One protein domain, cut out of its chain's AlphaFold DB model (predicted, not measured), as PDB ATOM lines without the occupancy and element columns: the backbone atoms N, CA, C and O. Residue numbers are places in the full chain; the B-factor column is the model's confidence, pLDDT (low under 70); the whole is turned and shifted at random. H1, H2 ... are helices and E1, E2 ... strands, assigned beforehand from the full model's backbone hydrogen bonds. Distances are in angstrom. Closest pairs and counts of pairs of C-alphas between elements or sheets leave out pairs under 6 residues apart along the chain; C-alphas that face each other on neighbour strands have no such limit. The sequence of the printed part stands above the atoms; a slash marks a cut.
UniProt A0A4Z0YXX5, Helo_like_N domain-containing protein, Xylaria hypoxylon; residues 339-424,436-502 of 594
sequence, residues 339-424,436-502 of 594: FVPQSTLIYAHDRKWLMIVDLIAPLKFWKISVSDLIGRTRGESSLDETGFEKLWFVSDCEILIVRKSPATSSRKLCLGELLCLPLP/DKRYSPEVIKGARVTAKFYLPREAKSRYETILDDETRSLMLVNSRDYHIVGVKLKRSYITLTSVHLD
ATOM      1  N   PHE A 339      26.535 -32.152 -12.148       94.31
ATOM      2  CA  PHE A 339      27.719 -31.820 -12.931       94.31
ATOM      3  C   PHE A 339      27.371 -31.729 -14.415       94.31
ATOM      4  O   PHE A 339      26.552 -32.499 -14.921       94.31
ATOM      5  N   VAL A 340      28.003 -30.790 -15.114       93.50
ATOM      6  CA  VAL A 340      28.034 -30.806 -16.576       93.50
ATOM      7  C   VAL A 340      28.943 -31.970 -17.003       93.50
ATOM      8  O   VAL A 340      30.058 -32.083 -16.483       93.50
ATOM      9  N   PRO A 341      28.516 -32.852 -17.925       91.56
ATOM     10  CA  PRO A 341      29.330 -33.989 -18.342       91.56
ATOM     11  C   PRO A 341      30.716 -33.555 -18.834       91.56
ATOM     12  O   PRO A 341      30.826 -32.616 -19.617       91.56
ATOM     13  N   GLN A 342      31.764 -34.273 -18.411       88.19
ATOM     14  CA  GLN A 342      33.171 -33.997 -18.769       88.19
ATOM     15  C   GLN A 342      33.682 -32.612 -18.331       88.19
ATOM     16  O   GLN A 342      34.673 -32.124 -18.870       88.19
ATOM     17  N   SER A 343      33.032 -31.971 -17.360       90.31
ATOM     18  CA  SER A 343      33.442 -30.667 -16.848       90.31
ATOM     19  C   SER A 343      33.394 -30.619 -15.320       90.31
ATOM     20  O   SER A 343      32.684 -31.390 -14.676       90.31
ATOM     21  N   THR A 344      34.152 -29.691 -14.740       91.94
ATOM     22  CA  THR A 344      34.111 -29.328 -13.315       91.94
ATOM     23  C   THR A 344      32.954 -28.394 -12.976       91.94
ATOM     24  O   THR A 344      32.766 -28.041 -11.814       91.94
ATOM     25  N   LEU A 345      32.170 -27.978 -13.971       93.19
ATOM     26  CA  LEU A 345      31.013 -27.123 -13.764       93.19
ATOM     27  C   LEU A 345      29.872 -27.874 -13.091       93.19
ATOM     28  O   LEU A 345      29.531 -28.998 -13.467       93.19
ATOM     29  N   ILE A 346      29.197 -27.187 -12.177       94.19
ATOM     30  CA  ILE A 346      27.896 -27.606 -11.668       94.19
ATOM     31  C   ILE A 346      26.827 -26.723 -12.282       94.19
ATOM     32  O   ILE A 346      26.991 -25.512 -12.391       94.19
ATOM     33  N   TYR A 347      25.696 -27.313 -12.636       94.38
ATOM     34  CA  TYR A 347      24.505 -26.570 -12.988       94.38
ATOM     35  C   TYR A 347      23.322 -26.947 -12.096       94.38
ATOM     36  O   TYR A 347      23.226 -28.049 -11.549       94.38
ATOM     37  N   ALA A 348      22.397 -26.007 -11.959       93.12
ATOM     38  CA  ALA A 348      21.101 -26.207 -11.337       93.12
ATOM     39  C   ALA A 348      20.056 -25.407 -12.106       93.12
ATOM     40  O   ALA A 348      20.359 -24.336 -12.625       93.12
ATOM     41  N   HIS A 349      18.822 -25.893 -12.185       92.12
ATOM     42  CA  HIS A 349      17.786 -25.183 -12.930       92.12
ATOM     43  C   HIS A 349      16.403 -25.313 -12.285       92.12
ATOM     44  O   HIS A 349      16.070 -26.332 -11.679       92.12
ATOM     45  N   ASP A 350      15.576 -24.287 -12.453       89.56
ATOM     46  CA  ASP A 350      14.156 -24.277 -12.106       89.56
ATOM     47  C   ASP A 350      13.379 -23.914 -13.370       89.56
ATOM     48  O   ASP A 350      13.852 -24.138 -14.484       89.56
ATOM     49  N   ARG A 351      12.153 -23.412 -13.215       87.06
ATOM     50  CA  ARG A 351      11.327 -23.011 -14.355       87.06
ATOM     51  C   ARG A 351      11.756 -21.691 -14.993       87.06
ATOM     52  O   ARG A 351      11.352 -21.431 -16.117       87.06
ATOM     53  N   LYS A 352      12.511 -20.856 -14.280       89.00
ATOM     54  CA  LYS A 352      12.852 -19.485 -14.672       89.00
ATOM     55  C   LYS A 352      14.337 -19.307 -14.952       89.00
ATOM     56  O   LYS A 352      14.690 -18.522 -15.820       89.00
ATOM     57  N   TRP A 353      15.201 -20.017 -14.241       91.12
ATOM     58  CA  TRP A 353      16.637 -19.795 -14.223       91.12
ATOM     59  C   TRP A 353      17.405 -21.102 -14.399       91.12
ATOM     60  O   TRP A 353      17.107 -22.114 -13.765       91.12
ATOM     61  N   LEU A 354      18.436 -21.036 -15.236       92.94
ATOM     62  CA  LEU A 354      19.559 -21.956 -15.275       92.94
ATOM     63  C   LEU A 354      20.739 -21.266 -14.589       92.94
ATOM     64  O   LEU A 354      21.142 -20.171 -14.979       92.94
ATOM     65  N   MET A 355      21.276 -21.903 -13.564       92.75
ATOM     66  CA  MET A 355      22.491 -21.486 -12.885       92.75
ATOM     67  C   MET A 355      23.611 -22.440 -13.245       92.75
ATOM     68  O   MET A 355      23.411 -23.650 -13.217       92.75
ATOM     69  N   ILE A 356      24.777 -21.892 -13.556       92.88
ATOM     70  CA  ILE A 356      26.004 -22.643 -13.803       92.88
ATOM     71  C   ILE A 356      27.070 -22.052 -12.890       92.88
ATOM     72  O   ILE A 356      27.173 -20.833 -12.791       92.88
ATOM     73  N   VAL A 357      27.824 -22.896 -12.203       92.12
ATOM     74  CA  VAL A 357      28.883 -22.522 -11.268       92.12
ATOM     75  C   VAL A 357      30.151 -23.232 -11.692       92.12
ATOM     76  O   VAL A 357      30.156 -24.457 -11.828       92.12
ATOM     77  N   ASP A 358      31.213 -22.462 -11.889       91.25
ATOM     78  CA  ASP A 358      32.558 -22.993 -12.023       91.25
ATOM     79  C   ASP A 358      33.167 -23.207 -10.647       91.25
ATOM     80  O   ASP A 358      33.215 -22.287  -9.833       91.25
ATOM     81  N   LEU A 359      33.582 -24.446 -10.392       89.25
ATOM     82  CA  LEU A 359      34.242 -24.845  -9.156       89.25
ATOM     83  C   LEU A 359      35.737 -24.519  -9.154       89.25
ATOM     84  O   LEU A 359      36.372 -24.614  -8.105       89.25
ATOM     85  N   ILE A 360      36.312 -24.163 -10.305       84.50
ATOM     86  CA  ILE A 360      37.720 -23.788 -10.410       84.50
ATOM     87  C   ILE A 360      37.861 -22.298 -10.080       84.50
ATOM     88  O   ILE A 360      37.090 -21.460 -10.540       84.50
ATOM     89  N   ALA A 361      38.840 -21.966  -9.234       67.38
ATOM     90  CA  ALA A 361      39.059 -20.606  -8.762       67.38
ATOM     91  C   ALA A 361      39.529 -19.655  -9.892       67.38
ATOM     92  O   ALA A 361      40.373 -20.042 -10.702       67.38
ATOM     93  N   PRO A 362      39.069 -18.387  -9.903       77.50
ATOM     94  CA  PRO A 362      38.057 -17.827  -9.010       77.50
ATOM     95  C   PRO A 362      36.656 -18.346  -9.358       77.50
ATOM     96  O   PRO A 362      36.276 -18.373 -10.525       77.50
ATOM     97  N   LEU A 363      35.882 -18.698  -8.326       79.94
ATOM     98  CA  LEU A 363      34.515 -19.196  -8.470       79.94
ATOM     99  C   LEU A 363      33.670 -18.188  -9.243       79.94
ATOM    100  O   LEU A 363      33.394 -17.081  -8.770       79.94
ATOM    101  N   LYS A 364      33.238 -18.590 -10.431       86.44
ATOM    102  CA  LYS A 364      32.334 -17.811 -11.271       86.44
ATOM    103  C   LYS A 364      30.994 -18.503 -11.320       86.44
ATOM    104  O   LYS A 364      30.902 -19.725 -11.291       86.44
ATOM    105  N   PHE A 365      29.936 -17.709 -11.386       89.69
ATOM    106  CA  PHE A 365      28.607 -18.241 -11.607       89.69
ATOM    107  C   PHE A 365      27.879 -17.420 -12.659       89.69
ATOM    108  O   PHE A 365      28.032 -16.202 -12.755       89.69
ATOM    109  N   TRP A 366      27.053 -18.109 -13.429       91.31
ATOM    110  CA  TRP A 366      26.206 -17.530 -14.454       91.31
ATOM    111  C   TRP A 366      24.762 -17.850 -14.122       91.31
ATOM    112  O   TRP A 366      24.409 -19.002 -13.873       91.31
ATOM    113  N   LYS A 367      23.922 -16.817 -14.121       92.56
ATOM    114  CA  LYS A 367      22.475 -16.937 -13.966       92.56
ATOM    115  C   LYS A 367      21.821 -16.549 -15.282       92.56
ATOM    116  O   LYS A 367      21.946 -15.414 -15.732       92.56
ATOM    117  N   ILE A 368      21.136 -17.500 -15.896       92.06
ATOM    118  CA  ILE A 368      20.627 -17.392 -17.259       92.06
ATOM    119  C   ILE A 368      19.129 -17.623 -17.214       92.06
ATOM    120  O   ILE A 368      18.676 -18.606 -16.627       92.06
ATOM    121  N   SER A 369      18.350 -16.717 -17.804       91.75
ATOM    122  CA  SER A 369      16.910 -16.933 -17.891       91.75
ATOM    123  C   SER A 369      16.630 -18.125 -18.800       91.75
ATOM    124  O   SER A 369      17.153 -18.216 -19.912       91.75
ATOM    125  N   VAL A 370      15.772 -19.038 -18.361       90.19
ATOM    126  CA  VAL A 370      15.291 -20.129 -19.211       90.19
ATOM    127  C   VAL A 370      14.552 -19.545 -20.417       90.19
ATOM    128  O   VAL A 370      14.697 -20.069 -21.514       90.19
ATOM    129  N   SER A 371      13.845 -18.418 -20.277       87.12
ATOM    130  CA  SER A 371      13.223 -17.755 -21.429       87.12
ATOM    131  C   SER A 371      14.234 -17.185 -22.422       87.12
ATOM    132  O   SER A 371      13.977 -17.252 -23.620       87.12
ATOM    133  N   ASP A 372      15.419 -16.757 -21.980       87.88
ATOM    134  CA  ASP A 372      16.502 -16.350 -22.887       87.88
ATOM    135  C   ASP A 372      17.028 -17.539 -23.713       87.88
ATOM    136  O   ASP A 372      17.358 -17.387 -24.890       87.88
ATOM    137  N   LEU A 373      17.066 -18.734 -23.114       86.56
ATOM    138  CA  LEU A 373      17.457 -19.976 -23.786       86.56
ATOM    139  C   LEU A 373      16.399 -20.433 -24.808       86.56
ATOM    140  O   LEU A 373      16.724 -21.043 -25.825       86.56
ATOM    141  N   ILE A 374      15.124 -20.129 -24.547       80.44
ATOM    142  CA  ILE A 374      13.984 -20.519 -25.386       80.44
ATOM    143  C   ILE A 374      13.720 -19.500 -26.506       80.44
ATOM    144  O   ILE A 374      13.434 -19.897 -27.636       80.44
ATOM    145  N   GLY A 375      13.816 -18.201 -26.216       69.00
ATOM    146  CA  GLY A 375      13.281 -17.111 -27.039       69.00
ATOM    147  C   GLY A 375      13.885 -16.988 -28.439       69.00
ATOM    148  O   GLY A 375      13.239 -16.462 -29.336       69.00
ATOM    149  N   ARG A 376      15.086 -17.528 -28.675       64.75
ATOM    150  CA  ARG A 376      15.716 -17.548 -30.010       64.75
ATOM    151  C   ARG A 376      15.471 -18.818 -30.813       64.75
ATOM    152  O   ARG A 376      15.767 -18.861 -32.001       64.75
ATOM    153  N   THR A 377      14.912 -19.853 -30.192       57.75
ATOM    154  CA  THR A 377      14.643 -21.134 -30.864       57.75
ATOM    155  C   THR A 377      13.433 -21.083 -31.799       57.75
ATOM    156  O   THR A 377      13.168 -22.049 -32.521       57.75
ATOM    157  N   ARG A 378      12.686 -19.971 -31.794       57.50
ATOM    158  CA  ARG A 378      11.462 -19.780 -32.567       57.50
ATOM    159  C   ARG A 378      11.371 -18.357 -33.112       57.50
ATOM    160  O   ARG A 378      11.428 -17.402 -32.355       57.50
ATOM    161  N   GLY A 379      11.115 -18.245 -34.415       58.09
ATOM    162  CA  GLY A 379      10.508 -17.052 -35.017       58.09
ATOM    163  C   GLY A 379       8.992 -16.961 -34.772       58.09
ATOM    164  O   GLY A 379       8.316 -16.189 -35.437       58.09
ATOM    165  N   GLU A 380       8.452 -17.763 -33.849       52.34
ATOM    166  CA  GLU A 380       7.032 -17.827 -33.498       52.34
ATOM    167  C   GLU A 380       6.853 -17.379 -32.044       52.34
ATOM    168  O   GLU A 380       7.393 -17.976 -31.109       52.34
ATOM    169  N   SER A 381       6.115 -16.290 -31.876       42.44
ATOM    170  CA  SER A 381       6.204 -15.329 -30.778       42.44
ATOM    171  C   SER A 381       5.270 -15.568 -29.582       42.44
ATOM    172  O   SER A 381       5.023 -14.624 -28.839       42.44
ATOM    173  N   SER A 382       4.731 -16.770 -29.337       45.62
ATOM    174  CA  SER A 382       3.627 -16.872 -28.354       45.62
ATOM    175  C   SER A 382       3.534 -18.136 -27.497       45.62
ATOM    176  O   SER A 382       2.437 -18.493 -27.071       45.62
ATOM    177  N   LEU A 383       4.629 -18.848 -27.226       50.88
ATOM    178  CA  LEU A 383       4.555 -20.008 -26.327       50.88
ATOM    179  C   LEU A 383       5.018 -19.656 -24.912       50.88
ATOM    180  O   LEU A 383       6.206 -19.455 -24.672       50.88
ATOM    181  N   ASP A 384       4.034 -19.613 -24.010       64.88
ATOM    182  CA  ASP A 384       4.150 -19.312 -22.586       64.88
ATOM    183  C   ASP A 384       5.280 -20.083 -21.886       64.88
ATOM    184  O   ASP A 384       5.447 -21.298 -22.048       64.88
ATOM    185  N   GLU A 385       5.991 -19.389 -20.989       67.50
ATOM    186  CA  GLU A 385       7.004 -19.948 -20.075       67.50
ATOM    187  C   GLU A 385       6.475 -21.128 -19.225       67.50
ATOM    188  O   GLU A 385       7.241 -21.913 -18.660       67.50
ATOM    189  N   THR A 386       5.153 -21.303 -19.157       73.69
ATOM    190  CA  THR A 386       4.450 -22.320 -18.362       73.69
ATOM    191  C   THR A 386       4.723 -23.763 -18.807       73.69
ATOM    192  O   THR A 386       4.490 -24.701 -18.037       73.69
ATOM    193  N   GLY A 387       5.250 -23.962 -20.020       83.06
ATOM    194  CA  GLY A 387       5.527 -25.282 -20.582       83.06
ATOM    195  C   GLY A 387       6.850 -25.921 -20.150       83.06
ATOM    196  O   GLY A 387       7.003 -27.130 -20.326       83.06
ATOM    197  N   PHE A 388       7.816 -25.171 -19.607       86.50
ATOM    198  CA  PHE A 388       9.128 -25.733 -19.267       86.50
ATOM    199  C   PHE A 388       9.031 -26.734 -18.110       86.50
ATOM    200  O   PHE A 388       8.459 -26.447 -17.054       86.50
ATOM    201  N   GLU A 389       9.607 -27.922 -18.303       88.38
ATOM    202  CA  GLU A 389       9.564 -28.978 -17.298       88.38
ATOM    203  C   GLU A 389      10.946 -29.308 -16.740       88.38
ATOM    204  O   GLU A 389      11.102 -29.307 -15.517       88.38
ATOM    205  N   LYS A 390      11.928 -29.607 -17.602       90.94
ATOM    206  CA  LYS A 390      13.270 -30.049 -17.187       90.94
ATOM    207  C   LYS A 390      14.357 -29.666 -18.194       90.94
ATOM    208  O   LYS A 390      14.063 -29.459 -19.372       90.94
ATOM    209  N   LEU A 391      15.600 -29.612 -17.715       93.44
ATOM    210  CA  LEU A 391      16.795 -29.338 -18.507       93.44
ATOM    211  C   LEU A 391      17.949 -30.247 -18.070       93.44
ATOM    212  O   LEU A 391      18.202 -30.426 -16.878       93.44
ATOM    213  N   TRP A 392      18.669 -30.798 -19.042       94.25
ATOM    214  CA  TRP A 392      19.857 -31.613 -18.807       94.25
ATOM    215  C   TRP A 392      20.985 -31.216 -19.742       94.25
ATOM    216  O   TRP A 392      20.737 -30.938 -20.911       94.25
ATOM    217  N   PHE A 393      22.219 -31.246 -19.247       93.69
ATOM    218  CA  PHE A 393      23.383 -31.270 -20.124       93.69
ATOM    219  C   PHE A 393      23.606 -32.711 -20.586       93.69
ATOM    220  O   PHE A 393      23.771 -33.606 -19.762       93.69
ATOM    221  N   VAL A 394      23.563 -32.935 -21.898       92.94
ATOM    222  CA  VAL A 394      23.859 -34.236 -22.526       92.94
ATOM    223  C   VAL A 394      25.365 -34.370 -22.764       92.94
ATOM    224  O   VAL A 394      25.930 -35.459 -22.675       92.94
ATOM    225  N   SER A 395      26.027 -33.244 -23.025       90.81
ATOM    226  CA  SER A 395      27.475 -33.106 -23.151       90.81
ATOM    227  C   SER A 395      27.910 -31.720 -22.657       90.81
ATOM    228  O   SER A 395      27.090 -30.944 -22.167       90.81
ATOM    229  N   ASP A 396      29.193 -31.389 -22.798       88.88
ATOM    230  CA  ASP A 396      29.748 -30.061 -22.505       88.88
ATOM    231  C   ASP A 396      29.293 -28.975 -23.503       88.88
ATOM    232  O   ASP A 396      29.549 -27.788 -23.303       88.88
ATOM    233  N   CYS A 397      28.614 -29.355 -24.588       92.31
ATOM    234  CA  CYS A 397      28.093 -28.425 -25.587       92.31
ATOM    235  C   CYS A 397      26.626 -28.662 -25.963       92.31
ATOM    236  O   CYS A 397      26.087 -27.900 -26.761       92.31
ATOM    237  N   GLU A 398      25.956 -29.667 -25.398       94.25
ATOM    238  CA  GLU A 398      24.571 -29.992 -25.740       94.25
ATOM    239  C   GLU A 398      23.665 -29.973 -24.512       94.25
ATOM    240  O   GLU A 398      23.931 -30.622 -23.499       94.25
ATOM    241  N   ILE A 399      22.547 -29.261 -24.633       94.62
ATOM    242  CA  ILE A 399      21.530 -29.112 -23.598       94.62
ATOM    243  C   ILE A 399      20.216 -29.682 -24.123       94.62
ATOM    244  O   ILE A 399      19.673 -29.208 -25.116       94.62
ATOM    245  N   LEU A 400      19.661 -30.674 -23.436       94.25
ATOM    246  CA  LEU A 400      18.316 -31.178 -23.677       94.25
ATOM    247  C   LEU A 400      17.317 -30.408 -22.813       94.25
ATOM    248  O   LEU A 400      17.361 -30.480 -21.585       94.25
ATOM    249  N   ILE A 401      16.372 -29.723 -23.448       93.38
ATOM    250  CA  ILE A 401      15.222 -29.105 -22.788       93.38
ATOM    251  C   ILE A 401      13.991 -29.960 -23.046       93.38
ATOM    252  O   ILE A 401      13.679 -30.281 -24.189       93.38
ATOM    253  N   VAL A 402      13.240 -30.276 -21.993       92.00
ATOM    254  CA  VAL A 402      11.948 -30.957 -22.109       92.00
ATOM    255  C   VAL A 402      10.831 -30.035 -21.645       92.00
ATOM    256  O   VAL A 402      10.851 -29.490 -20.537       92.00
ATOM    257  N   ARG A 403       9.835 -29.874 -22.517       90.38
ATOM    258  CA  ARG A 403       8.635 -29.066 -22.305       90.38
ATOM    259  C   ARG A 403       7.384 -29.931 -22.344       90.38
ATOM    260  O   ARG A 403       7.321 -30.937 -23.048       90.38
ATOM    261  N   LYS A 404       6.344 -29.500 -21.643       89.06
ATOM    262  CA  LYS A 404       4.996 -30.044 -21.811       89.06
ATOM    263  C   LYS A 404       4.461 -29.639 -23.184       89.06
ATOM    264  O   LYS A 404       4.610 -28.487 -23.588       89.06
ATOM    265  N   SER A 405       3.860 -30.586 -23.903       82.94
ATOM    266  CA  SER A 405       3.226 -30.293 -25.190       82.94
ATOM    267  C   SER A 405       2.017 -29.363 -24.978       82.94
ATOM    268  O   SER A 405       1.160 -29.700 -24.158       82.94
ATOM    269  N   PRO A 406       1.927 -28.215 -25.679       70.94
ATOM    270  CA  PRO A 406       0.840 -27.251 -25.491       70.94
ATOM    271  C   PRO A 406      -0.489 -27.679 -26.140       70.94
ATOM    272  O   PRO A 406      -1.534 -27.191 -25.729       70.94
ATOM    273  N   ALA A 407      -0.476 -28.566 -27.146       62.78
ATOM    274  CA  ALA A 407      -1.542 -28.582 -28.159       62.78
ATOM    275  C   ALA A 407      -2.101 -29.962 -28.556       62.78
ATOM    276  O   ALA A 407      -2.640 -30.108 -29.647       62.78
ATOM    277  N   THR A 408      -2.019 -30.995 -27.710       55.25
ATOM    278  CA  THR A 408      -2.681 -32.277 -28.034       55.25
ATOM    279  C   THR A 408      -3.490 -32.802 -26.856       55.25
ATOM    280  O   THR A 408      -2.992 -32.898 -25.735       55.25
ATOM    281  N   SER A 409      -4.747 -33.166 -27.123       55.28
ATOM    282  CA  SER A 409      -5.673 -33.813 -26.182       55.28
ATOM    283  C   SER A 409      -5.098 -35.097 -25.564       55.28
ATOM    284  O   SER A 409      -5.512 -35.515 -24.483       55.28
ATOM    285  N   SER A 410      -4.067 -35.686 -26.175       60.66
ATOM    286  CA  SER A 410      -3.247 -36.714 -25.548       60.66
ATOM    287  C   SER A 410      -2.240 -36.088 -24.572       60.66
ATOM    288  O   SER A 410      -1.112 -35.759 -24.941       60.66
ATOM    289  N   ARG A 411      -2.604 -36.013 -23.284       65.31
ATOM    290  CA  ARG A 411      -1.756 -35.599 -22.132       65.31
ATOM    291  C   ARG A 411      -0.456 -36.419 -21.925       65.31
ATOM    292  O   ARG A 411       0.155 -36.349 -20.853       65.31
ATOM    293  N   LYS A 412      -0.062 -37.233 -22.906       81.69
ATOM    294  CA  LYS A 412       0.966 -38.272 -22.820       81.69
ATOM    295  C   LYS A 412       2.292 -37.922 -23.497       81.69
ATOM    296  O   LYS A 412       3.211 -38.715 -23.358       81.69
ATOM    297  N   LEU A 413       2.428 -36.787 -24.189       85.88
ATOM    298  CA  LEU A 413       3.679 -36.429 -24.876       85.88
ATOM    299  C   LEU A 413       4.287 -35.123 -24.343       85.88
ATOM    300  O   LEU A 413       3.593 -34.125 -24.148       85.88
ATOM    301  N   CYS A 414       5.602 -35.135 -24.148       89.81
ATOM    302  CA  CYS A 414       6.442 -33.966 -23.907       89.81
ATOM    303  C   CYS A 414       7.247 -33.655 -25.178       89.81
ATOM    304  O   CYS A 414       7.559 -34.555 -25.951       89.81
ATOM    305  N   LEU A 415       7.588 -32.393 -25.409       90.38
ATOM    306  CA  LEU A 415       8.482 -31.973 -26.486       90.38
ATOM    307  C   LEU A 415       9.908 -31.880 -25.931       90.38
ATOM    308  O   LEU A 415      10.160 -31.077 -25.036       90.38
ATOM    309  N   GLY A 416      10.818 -32.695 -26.452       92.75
ATOM    310  CA  GLY A 416      12.257 -32.572 -26.252       92.75
ATOM    311  C   GLY A 416      12.876 -31.709 -27.348       92.75
ATOM    312  O   GLY A 416      12.628 -31.927 -28.532       92.75
ATOM    313  N   GLU A 417      13.684 -30.730 -26.961       93.12
ATOM    314  CA  GLU A 417      14.514 -29.933 -27.861       93.12
ATOM    315  C   GLU A 417      15.976 -30.107 -27.439       93.12
ATOM    316  O   GLU A 417      16.314 -29.884 -26.278       93.12
ATOM    317  N   LEU A 418      16.834 -30.524 -28.370       93.88
ATOM    318  CA  LEU A 418      18.278 -30.593 -28.168       93.88
ATOM    319  C   LEU A 418      18.900 -29.300 -28.686       93.88
ATOM    320  O   LEU A 418      18.760 -28.965 -29.864       93.88
ATOM    321  N   LEU A 419      19.561 -28.568 -27.801       94.12
ATOM    322  CA  LEU A 419      20.237 -27.318 -28.088       94.12
ATOM    323  C   LEU A 419      21.736 -27.574 -28.124       94.12
ATOM    324  O   LEU A 419      22.283 -28.151 -27.192       94.12
ATOM    325  N   CYS A 420      22.400 -27.106 -29.169       93.38
ATOM    326  CA  CYS A 420      23.848 -27.082 -29.262       93.38
ATOM    327  C   CYS A 420      24.335 -25.665 -28.951       93.38
ATOM    328  O   CYS A 420      23.906 -24.694 -29.585       93.38
ATOM    329  N   LEU A 421      25.200 -25.548 -27.949       92.56
ATOM    330  CA  LEU A 421      25.898 -24.318 -27.615       92.56
ATOM    331  C   LEU A 421      26.849 -23.978 -28.769       92.56
ATOM    332  O   LEU A 421      27.570 -24.860 -29.246       92.56
ATOM    333  N   PRO A 422      26.858 -22.729 -29.261       88.44
ATOM    334  CA  PRO A 422      27.730 -22.362 -30.354       88.44
ATOM    335  C   PRO A 422      29.168 -22.509 -29.879       88.44
ATOM    336  O   PRO A 422      29.587 -21.895 -28.897       88.44
ATOM    337  N   LEU A 423      29.932 -23.319 -30.604       79.81
ATOM    338  CA  LEU A 423      31.374 -23.285 -30.468       79.81
ATOM    339  C   LEU A 423      31.818 -21.899 -30.965       79.81
ATOM    340  O   LEU A 423      31.461 -21.536 -32.092       79.81
ATOM    341  N   PRO A 424      32.528 -21.098 -30.153       70.19
ATOM    342  CA  PRO A 424      33.081 -19.826 -30.609       70.19
ATOM    343  C   PRO A 424      33.863 -20.068 -31.907       70.19
ATOM    344  O   PRO A 424      34.677 -20.984 -32.011       70.19
ATOM    345  N   ASP A 436      34.974 -19.942 -18.791       78.75
ATOM    346  CA  ASP A 436      34.295 -18.648 -18.712       78.75
ATOM    347  C   ASP A 436      33.659 -18.165 -20.010       78.75
ATOM    348  O   ASP A 436      32.563 -17.605 -20.009       78.75
ATOM    349  N   LYS A 437      34.361 -18.347 -21.130       84.69
ATOM    350  CA  LYS A 437      33.878 -17.906 -22.436       84.69
ATOM    351  C   LYS A 437      32.850 -18.878 -22.994       84.69
ATOM    352  O   LYS A 437      31.983 -18.457 -23.744       84.69
ATOM    353  N   ARG A 438      32.939 -20.166 -22.650       84.06
ATOM    354  CA  ARG A 438      32.068 -21.213 -23.204       84.06
ATOM    355  C   ARG A 438      30.663 -21.187 -22.606       84.06
ATOM    356  O   ARG A 438      29.705 -21.464 -23.315       84.06
ATOM    357  N   TYR A 439      30.538 -20.838 -21.330       88.38
ATOM    358  CA  TYR A 439      29.249 -20.811 -20.630       88.38
ATOM    359  C   TYR A 439      28.814 -19.395 -20.262       88.38
ATOM    360  O   TYR A 439      27.969 -19.201 -19.388       88.38
ATOM    361  N   SER A 440      29.367 -18.395 -20.956       89.19
ATOM    362  CA  SER A 440      28.914 -17.022 -20.801       89.19
ATOM    363  C   SER A 440      27.430 -16.911 -21.191       89.19
ATOM    364  O   SER A 440      26.950 -17.661 -22.058       89.19
ATOM    365  N   PRO A 441      26.672 -15.977 -20.589       89.62
ATOM    366  CA  PRO A 441      25.272 -15.774 -20.930       89.62
ATOM    367  C   PRO A 441      25.079 -15.515 -22.426       89.62
ATOM    368  O   PRO A 441      24.089 -15.960 -22.990       89.62
ATOM    369  N   GLU A 442      26.024 -14.849 -23.089       89.75
ATOM    370  CA  GLU A 442      25.995 -14.559 -24.525       89.75
ATOM    371  C   GLU A 442      26.100 -15.830 -25.373       89.75
ATOM    372  O   GLU A 442      25.348 -15.980 -26.340       89.75
ATOM    373  N   VAL A 443      26.988 -16.763 -25.005       90.12
ATOM    374  CA  VAL A 443      27.150 -18.043 -25.713       90.12
ATOM    375  C   VAL A 443      25.932 -18.929 -25.509       90.12
ATOM    376  O   VAL A 443      25.396 -19.468 -26.476       90.12
ATOM    377  N   ILE A 444      25.423 -19.013 -24.282       89.19
ATOM    378  CA  ILE A 444      24.230 -19.811 -23.989       89.19
ATOM    379  C   ILE A 444      22.983 -19.204 -24.650       89.19
ATOM    380  O   ILE A 444      22.171 -19.935 -25.213       89.19
ATOM    381  N   LYS A 445      22.876 -17.872 -24.723       87.56
ATOM    382  CA  LYS A 445      21.874 -17.168 -25.552       87.56
ATOM    383  C   LYS A 445      22.065 -17.396 -27.054       87.56
ATOM    384  O   LYS A 445      21.167 -17.112 -27.847       87.56
ATOM    385  N   GLY A 446      23.235 -17.851 -27.481       89.69
ATOM    386  CA  GLY A 446      23.531 -18.235 -28.857       89.69
ATOM    387  C   GLY A 446      23.201 -19.695 -29.184       89.69
ATOM    388  O   GLY A 446      23.419 -20.101 -30.328       89.69
ATOM    389  N   ALA A 447      22.701 -20.478 -28.219       91.50
ATOM    390  CA  ALA A 447      22.365 -21.884 -28.409       91.50
ATOM    391  C   ALA A 447      21.371 -22.086 -29.563       91.50
ATOM    392  O   ALA A 447      20.379 -21.366 -29.695       91.50
ATOM    393  N   ARG A 448      21.634 -23.086 -30.410       91.50
ATOM    394  CA  ARG A 448      20.800 -23.419 -31.575       91.50
ATOM    395  C   ARG A 448      20.120 -24.757 -31.360       91.50
ATOM    396  O   ARG A 448      20.778 -25.714 -30.970       91.50
ATOM    397  N   VAL A 449      18.828 -24.858 -31.667       92.62
ATOM    398  CA  VAL A 449      18.150 -26.162 -31.654       92.62
ATOM    399  C   VAL A 449      18.641 -26.994 -32.829       92.62
ATOM    400  O   VAL A 449      18.467 -26.599 -33.980       92.62
ATOM    401  N   THR A 450      19.236 -28.145 -32.540       91.50
ATOM    402  CA  THR A 450      19.711 -29.103 -33.545       91.50
ATOM    403  C   THR A 450      18.708 -30.222 -33.791       91.50
ATOM    404  O   THR A 450      18.649 -30.748 -34.899       91.50
ATOM    405  N   ALA A 451      17.892 -30.567 -32.792       91.94
ATOM    406  CA  ALA A 451      16.855 -31.582 -32.927       91.94
ATOM    407  C   ALA A 451      15.615 -31.254 -32.089       91.94
ATOM    408  O   ALA A 451      15.710 -30.680 -31.003       91.94
ATOM    409  N   LYS A 452      14.445 -31.671 -32.584       92.88
ATOM    410  CA  LYS A 452      13.174 -31.667 -31.850       92.88
ATOM    411  C   LYS A 452      12.545 -33.048 -31.949       92.88
ATOM    412  O   LYS A 452      12.516 -33.628 -33.032       92.88
ATOM    413  N   PHE A 453      12.040 -33.570 -30.844       91.25
ATOM    414  CA  PHE A 453      11.404 -34.884 -30.798       91.25
ATOM    415  C   PHE A 453      10.337 -34.935 -29.708       91.25
ATOM    416  O   PHE A 453      10.379 -34.179 -28.741       91.25
ATOM    417  N   TYR A 454       9.360 -35.825 -29.856       89.75
ATOM    418  CA  TYR A 454       8.339 -36.046 -28.836       89.75
ATOM    419  C   TYR A 454       8.742 -37.215 -27.939       89.75
ATOM    420  O   TYR A 454       9.131 -38.277 -28.418       89.75
ATOM    421  N   LEU A 455       8.635 -37.015 -26.632       88.69
ATOM    422  CA  LEU A 455       8.930 -37.999 -25.601       88.69
ATOM    423  C   LEU A 455       7.630 -38.460 -24.935       88.69
ATOM    424  O   LEU A 455       6.859 -37.615 -24.473       88.69
ATOM    425  N   PRO A 456       7.384 -39.774 -24.804       87.12
ATOM    426  CA  PRO A 456       6.315 -40.278 -23.955       87.12
ATOM    427  C   PRO A 456       6.516 -39.827 -22.507       87.12
ATOM    428  O   PRO A 456       7.596 -39.974 -21.934       87.12
ATOM    429  N   ARG A 457       5.460 -39.314 -21.881       81.00
ATOM    430  CA  ARG A 457       5.467 -38.852 -20.487       81.00
ATOM    431  C   ARG A 457       5.812 -39.980 -19.515       81.00
ATOM    432  O   ARG A 457       6.430 -39.723 -18.489       81.00
ATOM    433  N   GLU A 458       5.440 -41.210 -19.858       81.38
ATOM    434  CA  GLU A 458       5.764 -42.430 -19.106       81.38
ATOM    435  C   GLU A 458       7.261 -42.774 -19.190       81.38
ATOM    436  O   GLU A 458       7.846 -43.244 -18.220       81.38
ATOM    437  N   ALA A 459       7.919 -42.463 -20.311       75.50
ATOM    438  CA  ALA A 459       9.352 -42.694 -20.472       75.50
ATOM    439  C   ALA A 459      10.199 -41.673 -19.694       75.50
ATOM    440  O   ALA A 459      11.372 -41.915 -19.434       75.50
ATOM    441  N   LYS A 460       9.606 -40.552 -19.265       69.75
ATOM    442  CA  LYS A 460      10.286 -39.482 -18.525       69.75
ATOM    443  C   LYS A 460      11.014 -39.985 -17.278       69.75
ATOM    444  O   LYS A 460      12.174 -39.640 -17.106       69.75
ATOM    445  N   SER A 461      10.356 -40.770 -16.419       70.06
ATOM    446  CA  SER A 461      10.994 -41.281 -15.195       70.06
ATOM    447  C   SER A 461      12.169 -42.199 -15.519       70.06
ATOM    448  O   SER A 461      13.199 -42.116 -14.864       70.06
ATOM    449  N   ARG A 462      12.046 -43.007 -16.579       69.69
ATOM    450  CA  ARG A 462      13.119 -43.886 -17.056       69.69
ATOM    451  C   ARG A 462      14.300 -43.094 -17.619       69.69
ATOM    452  O   ARG A 462      15.436 -43.410 -17.296       69.69
ATOM    453  N   TYR A 463      14.051 -42.039 -18.399       67.94
ATOM    454  CA  TYR A 463      15.123 -41.178 -18.913       67.94
ATOM    455  C   TYR A 463      15.859 -40.423 -17.813       67.94
ATOM    456  O   TYR A 463      17.041 -40.153 -17.973       67.94
ATOM    457  N   GLU A 464      15.190 -40.072 -16.714       67.25
ATOM    458  CA  GLU A 464      15.884 -39.472 -15.574       67.25
ATOM    459  C   GLU A 464      16.910 -40.415 -14.981       67.25
ATOM    460  O   GLU A 464      18.036 -39.995 -14.766       67.25
ATOM    461  N   THR A 465      16.540 -41.681 -14.798       64.81
ATOM    462  CA  THR A 465      17.473 -42.708 -14.339       64.81
ATOM    463  C   THR A 465      18.595 -42.928 -15.353       64.81
ATOM    464  O   THR A 465      19.749 -42.945 -14.958       64.81
ATOM    465  N   ILE A 466      18.284 -43.011 -16.653       60.47
ATOM    466  CA  ILE A 466      19.280 -43.274 -17.710       60.47
ATOM    467  C   ILE A 466      20.256 -42.105 -17.905       60.47
ATOM    468  O   ILE A 466      21.427 -42.340 -18.154       60.47
ATOM    469  N   LEU A 467      19.793 -40.852 -17.827       59.41
ATOM    470  CA  LEU A 467      20.666 -39.676 -17.948       59.41
ATOM    471  C   LEU A 467      21.466 -39.403 -16.668       59.41
ATOM    472  O   LEU A 467      22.473 -38.703 -16.735       59.41
ATOM    473  N   ASP A 468      20.994 -39.891 -15.518       57.66
ATOM    474  CA  ASP A 468      21.766 -39.872 -14.274       57.66
ATOM    475  C   ASP A 468      22.811 -41.015 -14.245       57.66
ATOM    476  O   ASP A 468      23.778 -40.915 -13.494       57.66
ATOM    477  N   ASP A 469      22.665 -42.046 -15.087       48.03
ATOM    478  CA  ASP A 469      23.653 -43.111 -15.294       48.03
ATOM    479  C   ASP A 469      24.689 -42.664 -16.346       48.03
ATOM    480  O   ASP A 469      24.338 -42.228 -17.442       48.03
ATOM    481  N   GLU A 470      25.991 -42.758 -16.053       48.19
ATOM    482  CA  GLU A 470      27.078 -42.214 -16.899       48.19
ATOM    483  C   GLU A 470      27.164 -42.832 -18.315       48.19
ATOM    484  O   GLU A 470      27.975 -42.431 -19.166       48.19
ATOM    485  N   THR A 471      26.311 -43.810 -18.617       42.38
ATOM    486  CA  THR A 471      26.176 -44.417 -19.935       42.38
ATOM    487  C   THR A 471      25.546 -43.453 -20.943       42.38
ATOM    488  O   THR A 471      24.340 -43.236 -20.994       42.38
ATOM    489  N   ARG A 472      26.400 -42.915 -21.822       47.53
ATOM    490  CA  ARG A 472      26.138 -41.948 -22.913       47.53
ATOM    491  C   ARG A 472      25.200 -42.436 -24.040       47.53
ATOM    492  O   ARG A 472      25.487 -42.212 -25.219       47.53
ATOM    493  N   SER A 473      24.111 -43.128 -23.722       38.91
ATOM    494  CA  SER A 473      23.188 -43.707 -24.704       38.91
ATOM    495  C   SER A 473      21.768 -43.194 -24.476       38.91
ATOM    496  O   SER A 473      21.134 -43.519 -23.478       38.91
ATOM    497  N   LEU A 474      21.239 -42.415 -25.426       39.84
ATOM    498  CA  LEU A 474      19.826 -42.043 -25.424       39.84
ATOM    499  C   LEU A 474      19.032 -43.196 -26.059       39.84
ATOM    500  O   LEU A 474      19.150 -43.466 -27.256       39.84
ATOM    501  N   MET A 475      18.241 -43.901 -25.254       37.62
ATOM    502  CA  MET A 475      17.433 -45.031 -25.715       37.62
ATOM    503  C   MET A 475      16.021 -44.550 -26.064       37.62
ATOM    504  O   MET A 475      15.199 -44.369 -25.171       37.62
ATOM    505  N   LEU A 476      15.728 -44.312 -27.348       39.75
ATOM    506  CA  LEU A 476      14.387 -43.911 -27.784       39.75
ATOM    507  C   LEU A 476      13.537 -45.162 -28.042       39.75
ATOM    508  O   LEU A 476      13.810 -45.936 -28.958       39.75
ATOM    509  N   VAL A 477      12.493 -45.355 -27.234       36.50
ATOM    510  CA  VAL A 477      11.518 -46.441 -27.418       36.50
ATOM    511  C   VAL A 477      10.326 -45.916 -28.218       36.50
ATOM    512  O   VAL A 477       9.610 -45.025 -27.753       36.50
ATOM    513  N   ASN A 478      10.103 -46.467 -29.415       36.19
ATOM    514  CA  ASN A 478       8.882 -46.232 -30.185       36.19
ATOM    515  C   ASN A 478       7.753 -47.110 -29.618       36.19
ATOM    516  O   ASN A 478       7.857 -48.334 -29.601       36.19
ATOM    517  N   SER A 479       6.667 -46.487 -29.154       34.97
ATOM    518  CA  SER A 479       5.574 -47.182 -28.467       34.97
ATOM    519  C   SER A 479       4.594 -47.914 -29.389       34.97
ATOM    520  O   SER A 479       3.662 -48.518 -28.870       34.97
ATOM    521  N   ARG A 480       4.714 -47.807 -30.721       35.03
ATOM    522  CA  ARG A 480       3.769 -48.459 -31.648       35.03
ATOM    523  C   ARG A 480       4.256 -49.794 -32.214       35.03
ATOM    524  O   ARG A 480       3.411 -50.636 -32.471       35.03
ATOM    525  N   ASP A 481       5.571 -50.016 -32.293       33.62
ATOM    526  CA  ASP A 481       6.131 -51.143 -33.064       33.62
ATOM    527  C   ASP A 481       7.244 -51.928 -32.336       33.62
ATOM    528  O   ASP A 481       7.945 -52.718 -32.956       33.62
ATOM    529  N   TYR A 482       7.481 -51.688 -31.037       38.50
ATOM    530  CA  TYR A 482       8.559 -52.324 -30.244       38.50
ATOM    531  C   TYR A 482       9.980 -52.246 -30.849       38.50
ATOM    532  O   TYR A 482      10.895 -52.927 -30.390       38.50
ATOM    533  N   HIS A 483      10.210 -51.371 -31.830       30.83
ATOM    534  CA  HIS A 483      11.546 -51.097 -32.342       30.83
ATOM    535  C   HIS A 483      12.373 -50.345 -31.298       30.83
ATOM    536  O   HIS A 483      12.047 -49.220 -30.898       30.83
ATOM    537  N   ILE A 484      13.480 -50.962 -30.887       34.72
ATOM    538  CA  ILE A 484      14.509 -50.306 -30.089       34.72
ATOM    539  C   ILE A 484      15.388 -49.517 -31.055       34.72
ATOM    540  O   ILE A 484      16.094 -50.096 -31.881       34.72
ATOM    541  N   VAL A 485      15.352 -48.191 -30.937       36.66
ATOM    542  CA  VAL A 485      16.276 -47.305 -31.646       36.66
ATOM    543  C   VAL A 485      17.279 -46.777 -30.630       36.66
ATOM    544  O   VAL A 485      17.019 -45.832 -29.881       36.66
ATOM    545  N   GLY A 486      18.447 -47.417 -30.587       33.94
ATOM    546  CA  GLY A 486      19.578 -46.910 -29.820       33.94
ATOM    547  C   GLY A 486      20.184 -45.717 -30.550       33.94
ATOM    548  O   GLY A 486      20.743 -45.892 -31.636       33.94
ATOM    549  N   VAL A 487      20.086 -44.519 -29.965       37.28
ATOM    550  CA  VAL A 487      20.772 -43.329 -30.474       37.28
ATOM    551  C   VAL A 487      22.110 -43.216 -29.757       37.28
ATOM    552  O   VAL A 487      22.203 -42.759 -28.616       37.28
ATOM    553  N   LYS A 488      23.173 -43.642 -30.445       37.59
ATOM    554  CA  LYS A 488      24.545 -43.435 -29.983       37.59
ATOM    555  C   LYS A 488      25.064 -42.127 -30.566       37.59
ATOM    556  O   LYS A 488      25.398 -42.055 -31.750       37.59
ATOM    557  N   LEU A 489      25.135 -41.092 -29.733       34.75
ATOM    558  CA  LEU A 489      25.754 -39.821 -30.096       34.75
ATOM    559  C   LEU A 489      27.280 -39.981 -30.017       34.75
ATOM    560  O   LEU A 489      27.874 -40.003 -28.940       34.75
ATOM    561  N   LYS A 490      27.932 -40.142 -31.173       35.25
ATOM    562  CA  LYS A 490      29.384 -39.953 -31.322       35.25
ATOM    563  C   LYS A 490      29.618 -38.667 -32.107       35.25
ATOM    564  O   LYS A 490      28.852 -38.378 -33.019       35.25
ATOM    565  N   ARG A 491      30.696 -37.949 -31.754       32.56
ATOM    566  CA  ARG A 491      31.126 -36.576 -32.132       32.56
ATOM    567  C   ARG A 491      30.996 -36.123 -33.609       32.56
ATOM    568  O   ARG A 491      31.479 -35.044 -33.936       32.56
ATOM    569  N   SER A 492      30.415 -36.888 -34.533       27.75
ATOM    570  CA  SER A 492      30.331 -36.510 -35.952       27.75
ATOM    571  C   SER A 492      29.142 -37.087 -36.739       27.75
ATOM    572  O   SER A 492      29.006 -36.738 -37.907       27.75
ATOM    573  N   TYR A 493      28.299 -37.960 -36.169       28.19
ATOM    574  CA  TYR A 493      27.094 -38.482 -36.840       28.19
ATOM    575  C   TYR A 493      26.155 -39.195 -35.856       28.19
ATOM    576  O   TYR A 493      26.590 -39.801 -34.875       28.19
ATOM    577  N   ILE A 494      24.854 -39.154 -36.153       31.33
ATOM    578  CA  ILE A 494      23.832 -39.955 -35.475       31.33
ATOM    579  C   ILE A 494      23.904 -41.367 -36.060       31.33
ATOM    580  O   ILE A 494      23.623 -41.556 -37.241       31.33
ATOM    581  N   THR A 495      24.284 -42.360 -35.254       28.20
ATOM    582  CA  THR A 495      24.138 -43.768 -35.659       28.20
ATOM    583  C   THR A 495      22.824 -44.281 -35.089       28.20
ATOM    584  O   THR A 495      22.674 -44.358 -33.869       28.20
ATOM    585  N   LEU A 496      21.867 -44.584 -35.967       28.78
ATOM    586  CA  LEU A 496      20.635 -45.276 -35.607       28.78
ATOM    587  C   LEU A 496      20.928 -46.773 -35.646       28.78
ATOM    588  O   LEU A 496      21.141 -47.338 -36.715       28.78
ATOM    589  N   THR A 497      20.963 -47.406 -34.480       30.58
ATOM    590  CA  THR A 497      21.060 -48.866 -34.391       30.58
ATOM    591  C   THR A 497      19.655 -49.402 -34.164       30.58
ATOM    592  O   THR A 497      19.056 -49.138 -33.121       30.58
ATOM    593  N   SER A 498      19.121 -50.085 -35.176       25.91
ATOM    594  CA  SER A 498      17.863 -50.830 -35.109       25.91
ATOM    595  C   SER A 498      18.152 -52.211 -34.531       25.91
ATOM    596  O   SER A 498      19.010 -52.922 -35.052       25.91
ATOM    597  N   VAL A 499      17.452 -52.585 -33.462       27.16
ATOM    598  CA  VAL A 499      17.383 -53.976 -33.000       27.16
ATOM    599  C   VAL A 499      15.942 -54.433 -33.184       27.16
ATOM    600  O   VAL A 499      15.024 -53.859 -32.593       27.16
ATOM    601  N   HIS A 500      15.747 -55.439 -34.034       26.53
ATOM    602  CA  HIS A 500      14.462 -56.106 -34.201       26.53
ATOM    603  C   HIS A 500      14.352 -57.169 -33.108       26.53
ATOM    604  O   HIS A 500      15.157 -58.097 -33.067       26.53
ATOM    605  N   LEU A 501      13.394 -57.011 -32.199       28.17
ATOM    606  CA  LEU A 501      13.013 -58.083 -31.290       28.17
ATOM    607  C   LEU A 501      11.922 -58.887 -31.987       28.17
ATOM    608  O   LEU A 501      10.868 -58.344 -32.313       28.17
ATOM    609  N   ASP A 502      12.205 -60.155 -32.258       26.33
ATOM    610  CA  ASP A 502      11.226 -61.075 -32.817       26.33
ATOM    611  C   ASP A 502      10.366 -61.601 -31.661       26.33
ATOM    612  O   ASP A 502      10.758 -62.502 -30.920       26.33
TER     613      ASP A 502
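What this domain is: This is residues 339 to 424 and 436 to 502 of the 594 residues of the protein "Helo_like_N domain-containing protein" of Xylaria hypoxylon (UniProt A0A4Z0YXX5). Three small antiparallel sheets follow one another along an elongated body: the strongly twisted four-strand sheet E4 to E7 in the middle, the sheet E1 to E3 toward one end and the sheet E8 to E10 toward the other. H1 and H3 lie on opposite faces of the middle sheet, H3 beside its strands and over none of them; H1 also grazes the sheet E1 to E3, and H3 packs on E8. The printed part has 153 residues, with three named helices and ten named strands in the order E1 E2 E3 H1 E4 E5 E6 H2 E7 H3 E8 E9 E10, class mixed. It is compact, with a radius of gyration of the C-alphas of 16.3 A, and spans 56 by 35 by 25 A.

How they stand to each other: The largest sheet runs E4, residues 388 to 393, E5, 398 to 404, E6, 413 to 420, and E7, 448 to 456. E4 E5 E6 are a meander, each strand the antiparallel neighbour of the one before, built of two hairpins; N 392 and O 400 are 2.9 A apart, N 401 and O 417 2.8 A. E6 and E7 are antiparallel too, N 416 and O 453 being 2.8 A apart, and E7 bends by 52 degrees at residue 451. H1, residues 370 to 375, is on this sheet at a height of 8.4 A, only just over E6 with 3 of its C-alphas, and runs across the strands at 79 degrees on the local plane. H3, residues 459 to 468, is on the opposite face at a height of 9.0 A, over none of the strands. E1, 345 to 349, E2, 353 to 358, and E3, 365 to 369, form a second meander; N 348 and O 355 are 2.9 A apart, N 356 and O 366 2.9 A. The closest C-alphas of E1 and E4, His 349 and Leu 391, are 7.0 A apart. H1 only grazes the sheet E1 E2 E3, and so does H2, residues 441 to 444. E8, 473 to 477, E9, 484 to 490, and E10, 493 to 499, form the third meander; N 476 and O 485 are 3.2 A apart, N 486 and O 497 3.1 A. H3 is on this sheet too, and E7 and E8 are near each other. In H1 and H3 every O i to N i+4 pair is within hydrogen-bond range; H2 is too short for one, and its O i to N i+3 count is 0 of 1.

Where its parts are: E1 begins at C-alpha 345 (31.013, -27.123, -13.764). E6 measures 22.7 A, E7 23.5 A and H3 14.2 A. E10 measures 18.7 A and ends at C-alpha 499 (17.383, -53.976, -33.000).

The domain as a whole: The two farthest C-alphas, Pro 362 and Asp 502, are 56.2 A apart. Residues 425 to 435 are cut out, with 12.0 A between C-alphas 424 and 436. The link from H1 to E4 is long. Mean pLDDT of the printed part is 72.1; residues 375 to 385 and 462 to 502 are among those under 70.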